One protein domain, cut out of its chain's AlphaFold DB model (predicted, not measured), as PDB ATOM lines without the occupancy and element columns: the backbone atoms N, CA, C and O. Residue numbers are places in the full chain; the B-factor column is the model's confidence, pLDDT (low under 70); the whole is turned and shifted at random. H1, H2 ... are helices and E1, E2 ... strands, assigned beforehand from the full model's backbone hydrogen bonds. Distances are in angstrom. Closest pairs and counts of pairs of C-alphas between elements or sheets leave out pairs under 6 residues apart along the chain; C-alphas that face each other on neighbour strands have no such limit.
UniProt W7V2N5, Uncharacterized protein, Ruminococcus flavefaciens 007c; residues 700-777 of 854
ATOM      1  N   LYS A 700       9.267 120.667 155.381       92.38
ATOM      2  CA  LYS A 700       9.284 120.340 156.811       92.38
ATOM      3  C   LYS A 700       9.052 118.846 156.997       92.38
ATOM      4  O   LYS A 700       8.259 118.256 156.262       92.38
ATOM      5  N   PHE A 701       9.714 118.257 157.982       92.06
ATOM      6  CA  PHE A 701       9.363 116.925 158.451       92.06
ATOM      7  C   PHE A 701       8.045 116.992 159.232       92.06
ATOM      8  O   PHE A 701       7.826 117.918 160.016       92.06
ATOM      9  N   ILE A 702       7.157 116.030 158.996       90.69
ATOM     10  CA  ILE A 702       5.896 115.859 159.716       90.69
ATOM     11  C   ILE A 702       5.803 114.423 160.220       90.69
ATOM     12  O   ILE A 702       5.981 113.474 159.462       90.69
ATOM     13  N   GLU A 703       5.510 114.273 161.503       91.88
ATOM     14  CA  GLU A 703       5.305 112.972 162.132       91.88
ATOM     15  C   GLU A 703       3.896 112.444 161.814       91.88
ATOM     16  O   GLU A 703       2.923 113.212 161.773       91.88
ATOM     17  N   ILE A 704       3.802 111.139 161.569       88.56
ATOM     18  CA  ILE A 704       2.579 110.366 161.347       88.56
ATOM     19  C   ILE A 704       2.491 109.340 162.484       88.56
ATOM     20  O   ILE A 704       3.415 108.543 162.648       88.56
ATOM     21  N   LYS A 705       1.406 109.373 163.269       89.50
ATOM     22  CA  LYS A 705       1.147 108.426 164.366       89.50
ATOM     23  C   LYS A 705      -0.175 107.720 164.132       89.50
ATOM     24  O   LYS A 705      -1.228 108.349 164.222       89.50
ATOM     25  N   ASP A 706      -0.073 106.440 163.817       90.19
ATOM     26  CA  ASP A 706      -1.145 105.463 163.682       90.19
ATOM     27  C   ASP A 706      -2.299 105.978 162.806       90.19
ATOM     28  O   ASP A 706      -3.484 105.877 163.136       90.19
ATOM     29  N   GLU A 707      -1.946 106.582 161.666       89.38
ATOM     30  CA  GLU A 707      -2.925 107.168 160.756       89.38
ATOM     31  C   GLU A 707      -3.354 106.187 159.677       89.38
ATOM     32  O   GLU A 707      -2.552 105.460 159.101       89.38
ATOM     33  N   VAL A 708      -4.647 106.216 159.358       89.06
ATOM     34  CA  VAL A 708      -5.219 105.309 158.367       89.06
ATOM     35  C   VAL A 708      -4.997 105.841 156.951       89.06
ATOM     36  O   VAL A 708      -5.435 106.951 156.625       89.06
ATOM     37  N   ALA A 709      -4.373 105.039 156.095       86.62
ATOM     38  CA  ALA A 709      -4.264 105.283 154.665       86.62
ATOM     39  C   ALA A 709      -5.652 105.242 154.005       86.62
ATOM     40  O   ALA A 709      -6.435 104.322 154.202       86.62
ATOM     41  N   GLU A 710      -5.993 106.254 153.211       85.25
ATOM     42  CA  GLU A 710      -7.282 106.339 152.509       85.25
ATOM     43  C   GLU A 710      -7.134 106.048 151.012       85.25
ATOM     44  O   GLU A 710      -8.020 105.451 150.399       85.25
ATOM     45  N   SER A 711      -6.012 106.456 150.415       71.38
ATOM     46  CA  SER A 711      -5.679 106.124 149.032       71.38
ATOM     47  C   SER A 711      -4.178 106.220 148.778       71.38
ATOM     48  O   SER A 711      -3.569 107.246 149.090       71.38
ATOM     49  N   PHE A 712      -3.628 105.205 148.118       68.88
ATOM     50  CA  PHE A 712      -2.324 105.251 147.464       68.88
ATOM     51  C   PHE A 712      -2.554 105.077 145.955       68.88
ATOM     52  O   PHE A 712      -3.171 104.103 145.527       68.88
ATOM     53  N   SER A 713      -2.156 106.052 145.138       58.62
ATOM     54  CA  SER A 713      -2.347 106.027 143.685       58.62
ATOM     55  C   SER A 713      -1.194 106.711 142.957       58.62
ATOM     56  O   SER A 713      -0.935 107.900 143.145       58.62
ATOM     57  N   TYR A 714      -0.544 105.969 142.072       53.66
ATOM     58  CA  TYR A 714       0.631 106.414 141.332       53.66
ATOM     59  C   TYR A 714       0.241 107.336 140.162       53.66
ATOM     60  O   TYR A 714      -0.585 106.962 139.327       53.66
ATOM     61  N   GLY A 715       0.845 108.525 140.067       45.47
ATOM     62  CA  GLY A 715       0.714 109.402 138.895       45.47
ATOM     63  C   GLY A 715       0.792 110.899 139.207       45.47
ATOM     64  O   GLY A 715       0.217 111.378 140.185       45.47
ATOM     65  N   SER A 716       1.474 111.656 138.344       42.66
ATOM     66  CA  SER A 716       1.684 113.091 138.540       42.66
ATOM     67  C   SER A 716       0.380 113.902 138.459       42.66
ATOM     68  O   SER A 716      -0.481 113.683 137.607       42.66
ATOM     69  N   GLY A 717       0.234 114.877 139.363       51.97
ATOM     70  CA  GLY A 717      -0.879 115.837 139.370       51.97
ATOM     71  C   GLY A 717      -2.136 115.428 140.149       51.97
ATOM     72  O   GLY A 717      -3.029 116.260 140.298       51.97
ATOM     73  N   ASN A 718      -2.201 114.208 140.691       52.97
ATOM     74  CA  ASN A 718      -3.229 113.798 141.652       52.97
ATOM     75  C   ASN A 718      -2.657 113.741 143.081       52.97
ATOM     76  O   ASN A 718      -1.444 113.671 143.283       52.97
ATOM     77  N   ASN A 719      -3.542 113.745 144.084       58.50
ATOM     78  CA  ASN A 719      -3.189 113.520 145.492       58.50
ATOM     79  C   ASN A 719      -2.823 112.040 145.713       58.50
ATOM     80  O   ASN A 719      -3.625 111.277 146.249       58.50
ATOM     81  N   GLY A 720      -1.647 111.642 145.227       64.81
ATOM     82  CA  GLY A 720      -1.224 110.250 145.101       64.81
ATOM     83  C   GLY A 720      -1.040 109.489 146.412       64.81
ATOM     84  O   GLY A 720      -1.067 108.267 146.396       64.81
ATOM     85  N   PHE A 721      -0.917 110.175 147.548       79.19
ATOM     86  CA  PHE A 721      -0.988 109.536 148.861       79.19
ATOM     87  C   PHE A 721      -1.912 110.332 149.776       79.19
ATOM     88  O   PHE A 721      -1.771 111.546 149.899       79.19
ATOM     89  N   LYS A 722      -2.873 109.679 150.429       83.88
ATOM     90  CA  LYS A 722      -3.823 110.338 151.328       83.88
ATOM     91  C   LYS A 722      -3.975 109.552 152.620       83.88
ATOM     92  O   LYS A 722      -4.285 108.366 152.585       83.88
ATOM     93  N   LEU A 723      -3.839 110.255 153.740       86.25
ATOM     94  CA  LEU A 723      -4.212 109.785 155.072       86.25
ATOM     95  C   LEU A 723      -5.586 110.355 155.437       86.25
ATOM     96  O   LEU A 723      -5.867 111.522 155.153       86.25
ATOM     97  N   ARG A 724      -6.432 109.545 156.077       83.88
ATOM     98  CA  ARG A 724      -7.862 109.817 156.322       83.88
ATOM     99  C   ARG A 724      -8.127 111.150 157.039       83.88
ATOM    100  O   ARG A 724      -9.130 111.808 156.769       83.88
ATOM    101  N   ASN A 725      -7.212 111.564 157.917       81.50
ATOM    102  CA  ASN A 725      -7.317 112.787 158.721       81.50
ATOM    103  C   ASN A 725      -6.469 113.961 158.188       81.50
ATOM    104  O   ASN A 725      -6.396 115.008 158.835       81.50
ATOM    105  N   ARG A 726      -5.837 113.829 157.011       82.06
ATOM    106  CA  ARG A 726      -4.968 114.863 156.423       82.06
ATOM    107  C   ARG A 726      -5.405 115.263 155.015       82.06
ATOM    108  O   ARG A 726      -6.236 114.634 154.361       82.06
ATOM    109  N   LYS A 727      -4.824 116.360 154.527       81.31
ATOM    110  CA  LYS A 727      -4.853 116.670 153.093       81.31
ATOM    111  C   LYS A 727      -4.020 115.624 152.360       81.31
ATOM    112  O   LYS A 727      -2.982 115.212 152.864       81.31
ATOM    113  N   GLY A 728      -4.475 115.228 151.175       82.44
ATOM    114  CA  GLY A 728      -3.689 114.355 150.313       82.44
ATOM    115  C   GLY A 728      -2.384 115.029 149.892       82.44
ATOM    116  O   GLY A 728      -2.354 116.232 149.618       82.44
ATOM    117  N   PHE A 729      -1.326 114.236 149.858       84.12
ATOM    118  CA  PHE A 729      -0.003 114.601 149.399       84.12
ATOM    119  C   PHE A 729       0.109 114.358 147.891       84.12
ATOM    120  O   PHE A 729      -0.389 113.361 147.364       84.12
ATOM    121  N   SER A 730       0.766 115.277 147.188       78.56
ATOM    122  CA  SER A 730       1.170 115.081 145.792       78.56
ATOM    123  C   SER A 730       2.476 114.287 145.747       78.56
ATOM    124  O   SER A 730       3.392 114.571 146.515       78.56
ATOM    125  N   VAL A 731       2.547 113.293 144.864       72.38
ATOM    126  CA  VAL A 731       3.568 112.232 144.849       72.38
ATOM    127  C   VAL A 731       4.003 112.005 143.396       72.38
ATOM    128  O   VAL A 731       3.143 111.932 142.520       72.38
ATOM    129  N   ASP A 732       5.308 111.894 143.130       64.06
ATOM    130  CA  ASP A 732       5.849 111.598 141.794       64.06
ATOM    131  C   ASP A 732       6.917 110.493 141.860       64.06
ATOM    132  O   ASP A 732       7.953 110.650 142.508       64.06
ATOM    133  N   MET A 733       6.648 109.360 141.206       51.78
ATOM    134  CA  MET A 733       7.423 108.120 141.342       51.78
ATOM    135  C   MET A 733       8.855 108.235 140.813       51.78
ATOM    136  O   MET A 733       9.773 107.732 141.462       51.78
ATOM    137  N   ASP A 734       9.069 108.968 139.715       51.59
ATOM    138  CA  ASP A 734      10.403 109.175 139.125       51.59
ATOM    139  C   ASP A 734      11.335 109.976 140.058       51.59
ATOM    140  O   ASP A 734      12.559 109.924 139.937       51.59
ATOM    141  N   SER A 735      10.763 110.721 141.012       49.19
ATOM    142  CA  SER A 735      11.514 111.447 142.044       49.19
ATOM    143  C   SER A 735      11.710 110.651 143.334       49.19
ATOM    144  O   SER A 735      12.560 111.029 144.136       49.19
ATOM    145  N   ILE A 736      10.928 109.593 143.551       49.25
ATOM    146  CA  ILE A 736      10.826 108.871 144.826       49.25
ATOM    147  C   ILE A 736      11.816 107.708 144.874       49.25
ATOM    148  O   ILE A 736      12.669 107.670 145.759       49.25
ATOM    149  N   SER A 737      11.817 106.848 143.854       44.75
ATOM    150  CA  SER A 737      12.792 105.750 143.731       44.75
ATOM    151  C   SER A 737      14.244 106.235 143.597       44.75
ATOM    152  O   SER A 737      15.176 105.495 143.899       44.75
ATOM    153  N   ALA A 738      14.448 107.484 143.165       41.66
ATOM    154  CA  ALA A 738      15.763 108.075 142.916       41.66
ATOM    155  C   ALA A 738      16.286 109.005 144.033       41.66
ATOM    156  O   ALA A 738      17.392 109.535 143.894       41.66
ATOM    157  N   LYS A 739      15.511 109.271 145.099       46.81
ATOM    158  CA  LYS A 739      15.911 110.213 146.174       46.81
ATOM    159  C   LYS A 739      15.581 109.790 147.600       46.81
ATOM    160  O   LYS A 739      16.100 110.417 148.522       46.81
ATOM    161  N   ILE A 740      14.725 108.796 147.810       41.78
ATOM    162  CA  ILE A 740      14.367 108.379 149.163       41.78
ATOM    163  C   ILE A 740      15.429 107.397 149.682       41.78
ATOM    164  O   ILE A 740      15.336 106.194 149.481       41.78
ATOM    165  N   GLY A 741      16.445 107.933 150.369       47.28
ATOM    166  CA  GLY A 741      17.375 107.173 151.223       47.28
ATOM    167  C   GLY A 741      16.757 106.784 152.572       47.28
ATOM    168  O   GLY A 741      17.428 106.826 153.596       47.28
ATOM    169  N   TYR A 742      15.458 106.494 152.571       53.88
ATOM    170  CA  TYR A 742      14.608 106.348 153.745       53.88
ATOM    171  C   TYR A 742      13.648 105.168 153.533       53.88
ATOM    172  O   TYR A 742      13.258 104.844 152.411       53.88
ATOM    173  N   ASP A 743      13.311 104.500 154.621       61.97
ATOM    174  CA  ASP A 743      12.579 103.246 154.694       61.97
ATOM    175  C   ASP A 743      11.069 103.495 154.543       61.97
ATOM    176  O   ASP A 743      10.309 103.584 155.511       61.97
ATOM    177  N   PHE A 744      10.658 103.731 153.295       68.50
ATOM    178  CA  PHE A 744       9.271 103.965 152.907       68.50
ATOM    179  C   PHE A 744       8.660 102.687 152.331       68.50
ATOM    180  O   PHE A 744       8.999 102.271 151.219       68.50
ATOM    181  N   ASP A 745       7.707 102.100 153.051       68.69
ATOM    182  CA  ASP A 745       6.961 100.939 152.580       68.69
ATOM    183  C   ASP A 745       6.089 101.314 151.371       68.69
ATOM    184  O   ASP A 745       5.196 102.165 151.432       68.69
ATOM    185  N   TYR A 746       6.366 100.680 150.235       65.56
ATOM    186  CA  TYR A 746       5.680 100.925 148.970       65.56
ATOM    187  C   TYR A 746       4.439 100.038 148.766       65.56
ATOM    188  O   TYR A 746       3.744 100.210 147.761       65.56
ATOM    189  N   HIS A 747       4.128  99.143 149.714       69.88
ATOM    190  CA  HIS A 747       2.973  98.239 149.691       69.88
ATOM    191  C   HIS A 747       1.754  98.751 150.475       69.88
ATOM    192  O   HIS A 747       0.807  97.985 150.687       69.88
ATOM    193  N   ILE A 748       1.758 100.016 150.912       77.94
ATOM    194  CA  ILE A 748       0.651 100.638 151.657       77.94
ATOM    195  C   ILE A 748      -0.638 100.595 150.826       77.94
ATOM    196  O   ILE A 748      -0.752 101.225 149.771       77.94
ATOM    197  N   LEU A 749      -1.636  99.882 151.340       78.62
ATOM    198  CA  LEU A 749      -2.981  99.798 150.788       78.62
ATOM    199  C   LEU A 749      -3.944 100.733 151.526       78.62
ATOM    200  O   LEU A 749      -3.649 101.334 152.559       78.62
ATOM    201  N   LYS A 750      -5.138 100.882 150.950       83.00
ATOM    202  CA  LYS A 750      -6.239 101.596 151.591       83.00
ATOM    203  C   LYS A 750      -6.687 100.845 152.848       83.00
ATOM    204  O   LYS A 750      -6.950  99.656 152.786       83.00
ATOM    205  N   ASP A 751      -6.909 101.615 153.906       83.62
ATOM    206  CA  ASP A 751      -7.308 101.234 155.259       83.62
ATOM    207  C   ASP A 751      -6.201 100.617 156.143       83.62
ATOM    208  O   ASP A 751      -6.457 100.379 157.325       83.62
ATOM    209  N   ASP A 752      -4.962 100.487 155.643       84.00
ATOM    210  CA  ASP A 752      -3.770 100.218 156.470       84.00
ATOM    211  C   ASP A 752      -3.539 101.347 157.488       84.00
ATOM    212  O   ASP A 752      -3.798 102.519 157.203       84.00
ATOM    213  N   ILE A 753      -2.988 101.014 158.655       84.69
ATOM    214  CA  ILE A 753      -2.508 101.984 159.645       84.69
ATOM    215  C   ILE A 753      -0.997 102.144 159.476       84.69
ATOM    216  O   ILE A 753      -0.264 101.153 159.491       84.69
ATOM    217  N   VAL A 754      -0.529 103.386 159.335       83.00
ATOM    218  CA  VAL A 754       0.881 103.716 159.087       83.00
ATOM    219  C   VAL A 754       1.431 104.725 160.096       83.00
ATOM    220  O   VAL A 754       0.723 105.641 160.526       83.00
ATOM    221  N   SER A 755       2.720 104.580 160.416       86.50
ATOM    222  CA  SER A 755       3.472 105.466 161.317       86.50
ATOM    223  C   SER A 755       4.878 105.738 160.779       86.50
ATOM    224  O   SER A 755       5.445 104.927 160.044       86.50
ATOM    225  N   GLY A 756       5.433 106.906 161.108       86.06
ATOM    226  CA  GLY A 756       6.740 107.350 160.614       86.06
ATOM    227  C   GLY A 756       6.847 108.869 160.472       86.06
ATOM    228  O   GLY A 756       6.121 109.620 161.124       86.06
ATOM    229  N   VAL A 757       7.752 109.340 159.613       87.19
ATOM    230  CA  VAL A 757       8.016 110.766 159.384       87.19
ATOM    231  C   VAL A 757       8.179 111.067 157.894       87.19
ATOM    232  O   VAL A 757       9.003 110.480 157.198       87.19
ATOM    233  N   LEU A 758       7.421 112.050 157.404       87.19
ATOM    234  CA  LEU A 758       7.419 112.479 156.003       87.19
ATOM    235  C   LEU A 758       8.063 113.856 155.844       87.19
ATOM    236  O   LEU A 758       7.702 114.791 156.554       87.19
ATOM    237  N   LEU A 759       8.943 114.032 154.861       87.56
ATOM    238  CA  LEU A 759       9.420 115.343 154.426       87.56
ATOM    239  C   LEU A 759       8.450 115.913 153.386       87.56
ATOM    240  O   LEU A 759       8.401 115.452 152.244       87.56
ATOM    241  N   VAL A 760       7.684 116.937 153.762       88.69
ATOM    242  CA  VAL A 760       6.614 117.504 152.928       88.69
ATOM    243  C   VAL A 760       6.852 118.985 152.666       88.69
ATOM    244  O   VAL A 760       7.133 119.765 153.578       88.69
ATOM    245  N   ASN A 761       6.682 119.408 151.411       89.62
ATOM    246  CA  ASN A 761       6.593 120.824 151.083       89.62
ATOM    247  C   ASN A 761       5.256 121.387 151.581       89.62
ATOM    248  O   ASN A 761       4.193 121.110 151.024       89.62
ATOM    249  N   THR A 762       5.309 122.211 152.621       89.56
ATOM    250  CA  THR A 762       4.129 122.730 153.332       89.56
ATOM    251  C   THR A 762       3.243 123.664 152.500       89.56
ATOM    252  O   THR A 762       2.073 123.851 152.838       89.56
ATOM    253  N   LYS A 763       3.750 124.231 151.394       88.81
ATOM    254  CA  LYS A 763       2.965 125.091 150.489       88.81
ATOM    255  C   LYS A 763       2.190 124.296 149.441       88.81
ATOM    256  O   LYS A 763       1.083 124.694 149.087       88.81
ATOM    257  N   THR A 764       2.755 123.199 148.938       86.44
ATOM    258  CA  THR A 764       2.157 122.392 147.856       86.44
ATOM    259  C   THR A 764       1.562 121.063 148.328       86.44
ATOM    260  O   THR A 764       0.834 120.433 147.569       86.44
ATOM    261  N   ASN A 765       1.839 120.638 149.567       85.19
ATOM    262  CA  ASN A 765       1.663 119.264 150.063       85.19
ATOM    263  C   ASN A 765       2.388 118.219 149.195       85.19
ATOM    264  O   ASN A 765       1.949 117.079 149.096       85.19
ATOM    265  N   TYR A 766       3.486 118.597 148.538       83.69
ATOM    266  CA  TYR A 766       4.300 117.659 147.770       83.69
ATOM    267  C   TYR A 766       5.186 116.829 148.708       83.69
ATOM    268  O   TYR A 766       5.921 117.400 149.519       83.69
ATOM    269  N   LEU A 767       5.117 115.502 148.599       81.88
ATOM    270  CA  LEU A 767       5.963 114.567 149.336       81.88
ATOM    271  C   LEU A 767       7.358 114.531 148.702       81.88
ATOM    272  O   LEU A 767       7.506 114.201 147.528       81.88
ATOM    273  N   VAL A 768       8.378 114.895 149.476       79.38
ATOM    274  CA  VAL A 768       9.775 114.974 149.021       79.38
ATOM    275  C   VAL A 768      10.533 113.687 149.349       79.38
ATOM    276  O   VAL A 768      11.286 113.204 148.510       79.38
ATOM    277  N   ALA A 769      10.338 113.162 150.562       76.56
ATOM    278  CA  ALA A 769      10.903 111.914 151.080       76.56
ATOM    279  C   ALA A 769      10.127 111.465 152.337       76.56
ATOM    280  O   ALA A 769       9.242 112.191 152.794       76.56
ATOM    281  N   GLY A 770      10.475 110.325 152.936       75.12
ATOM    282  CA  GLY A 770      10.019 109.943 154.277       75.12
ATOM    283  C   GLY A 770      10.447 108.532 154.675       75.12
ATOM    284  O   GLY A 770      10.668 107.711 153.794       75.12
ATOM    285  N   ASP A 771      10.525 108.268 155.979       79.56
ATOM    286  CA  ASP A 771      10.452 106.914 156.548       79.56
ATOM    287  C   ASP A 771       8.979 106.674 156.906       79.56
ATOM    288  O   ASP A 771       8.401 107.453 157.669       79.56
ATOM    289  N   LEU A 772       8.338 105.639 156.370       80.06
ATOM    290  CA  LEU A 772       6.934 105.347 156.671       80.06
ATOM    291  C   LEU A 772       6.688 103.846 156.577       80.06
ATOM    292  O   LEU A 772       6.916 103.254 155.527       80.06
ATOM    293  N   ARG A 773       6.186 103.251 157.659       81.56
ATOM    294  CA  ARG A 773       5.942 101.810 157.762       81.56
ATOM    295  C   ARG A 773       4.477 101.522 158.066       81.56
ATOM    296  O   ARG A 773       3.803 102.323 158.721       81.56
ATOM    297  N   ILE A 774       3.999 100.362 157.625       76.25
ATOM    298  CA  ILE A 774       2.704  99.817 158.034       76.25
ATOM    299  C   ILE A 774       2.843  99.271 159.461       76.25
ATOM    300  O   ILE A 774       3.614  98.348 159.701       76.25
ATOM    301  N   VAL A 775       2.097  99.844 160.409       81.56
ATOM    302  CA  VAL A 775       2.014  99.353 161.801       81.56
ATOM    303  C   VAL A 775       0.825  98.420 162.020       81.56
ATOM    304  O   VAL A 775       0.831  97.621 162.951       81.56
ATOM    305  N   LYS A 776      -0.193  98.485 161.154       81.94
ATOM    306  CA  LYS A 776      -1.255  97.477 161.086       81.94
ATOM    307  C   LYS A 776      -1.759  97.333 159.657       81.94
ATOM    308  O   LYS A 776      -2.261  98.291 159.071       81.94
ATOM    309  N   TYR A 777      -1.656  96.122 159.128       82.19
ATOM    310  CA  TYR A 777      -2.147  95.775 157.801       82.19
ATOM    311  C   TYR A 777      -3.675  95.651 157.796       82.19
ATOM    312  O   TYR A 777      -4.289  95.199 158.765       82.19
TER     313      TYR A 777
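This is residues 700 to 777 of the 854 residues of an uncharacterized protein of Ruminococcus flavefaciens 007c (UniProt W7V2N5). A single strongly twisted sheet of four strands is folded over by sharp bends in its three long strands, E1, E3 and E4, and makes a small half-barrel that is not closed, with its edge strands E2 and E4 apart. The single-turn helix H1 only grazes this sheet, and a long stretch with no named element, residues 737 to 752, runs from H1 past E4 to E3. The 78 printed residues hold one named helix and four named strands, in the order E1, E2, H1, E3, E4, and the sheet runs E2, E1, E3, E4, antiparallel throughout. The class is mostly strand, with 36 of the 40 residues in named elements in strands. The whole is compact and rounded, with a radius of gyration of the C-alphas of 11.1 A and spans of 27 by 24 by 21 A.

Find C-alpha 700 at (9.284, 120.340, 156.811), where E1 begins; it runs from Lys 700 to Phe 712, is the longest strand by residues with 13, and measures 21.2 A from first to last C-alpha. It bends by 108 degrees at residue 708. Next comes E2, residues 721 to 723, a strand of three residues. H1 follows at residues 733 to 736; look for C-alpha 733 at (7.423, 108.120, 141.342). E3 takes residues 753 to 761, measures 22.6 A and bends by 73 degrees at residue 756. E4 takes residues 766 to 776, measures 24.8 A, bends by 85 degrees at residue 769, and ends at C-alpha 776, (-1.255, 97.477, 161.086).

Start with E1, an inner strand whose pairing is staggered: residues 700 to 708 pair with E3, and residues 709 to 712 with E2. E1 and E2 form a hairpin, and you find N 722 and O 711 at 2.9 A, within hydrogen-bond range. Beside the first part of E1 lies E3, antiparallel with 127 degrees between their directions; look at N 702 and O 758, 2.8 A apart, and N 758 and O 702, 2.9 A apart. E3 and E4 form the other hairpin, antiparallel at 171 degrees, with N 757 and O 771 at 2.8 A and N 771 and O 757 at 2.9 A. E2 is apart from E3 and from E4. E2, H1 and E3 make a split strand-helix-strand unit, two strands of one sheet that are not neighbours, with a helix between them along the chain and E1, the antiparallel neighbour of both, between them in the sheet; its crossover is left-handed. H1 is on the sheet but only grazes it with residues 735 to 736; the closest C-alphas of H1 and E4 are those of Ile 736 and Ala 769, 7.0 A apart. H1 is too short for any O i to N i+4 pair, and its one O i to N i+3 pair is within hydrogen-bond range.

The two C-alphas farthest apart are those of Lys 763 and Tyr 777, at 30.6 A. The sheet's C-alphas lie up to 5.4 A off their best plane. The printed part has no cut from residue 700 to 777. The link from E3 to E4 is tight, those from E1 to E2 and from E2 to H1 are short, and the link from H1 to E3, with 16 residues, is long. Read the B-factor column for pLDDT: its mean over the printed part is 74.7, and the 25 residues under 70 are 712 to 720 and 732 to 747, where H1 has a mean of 50.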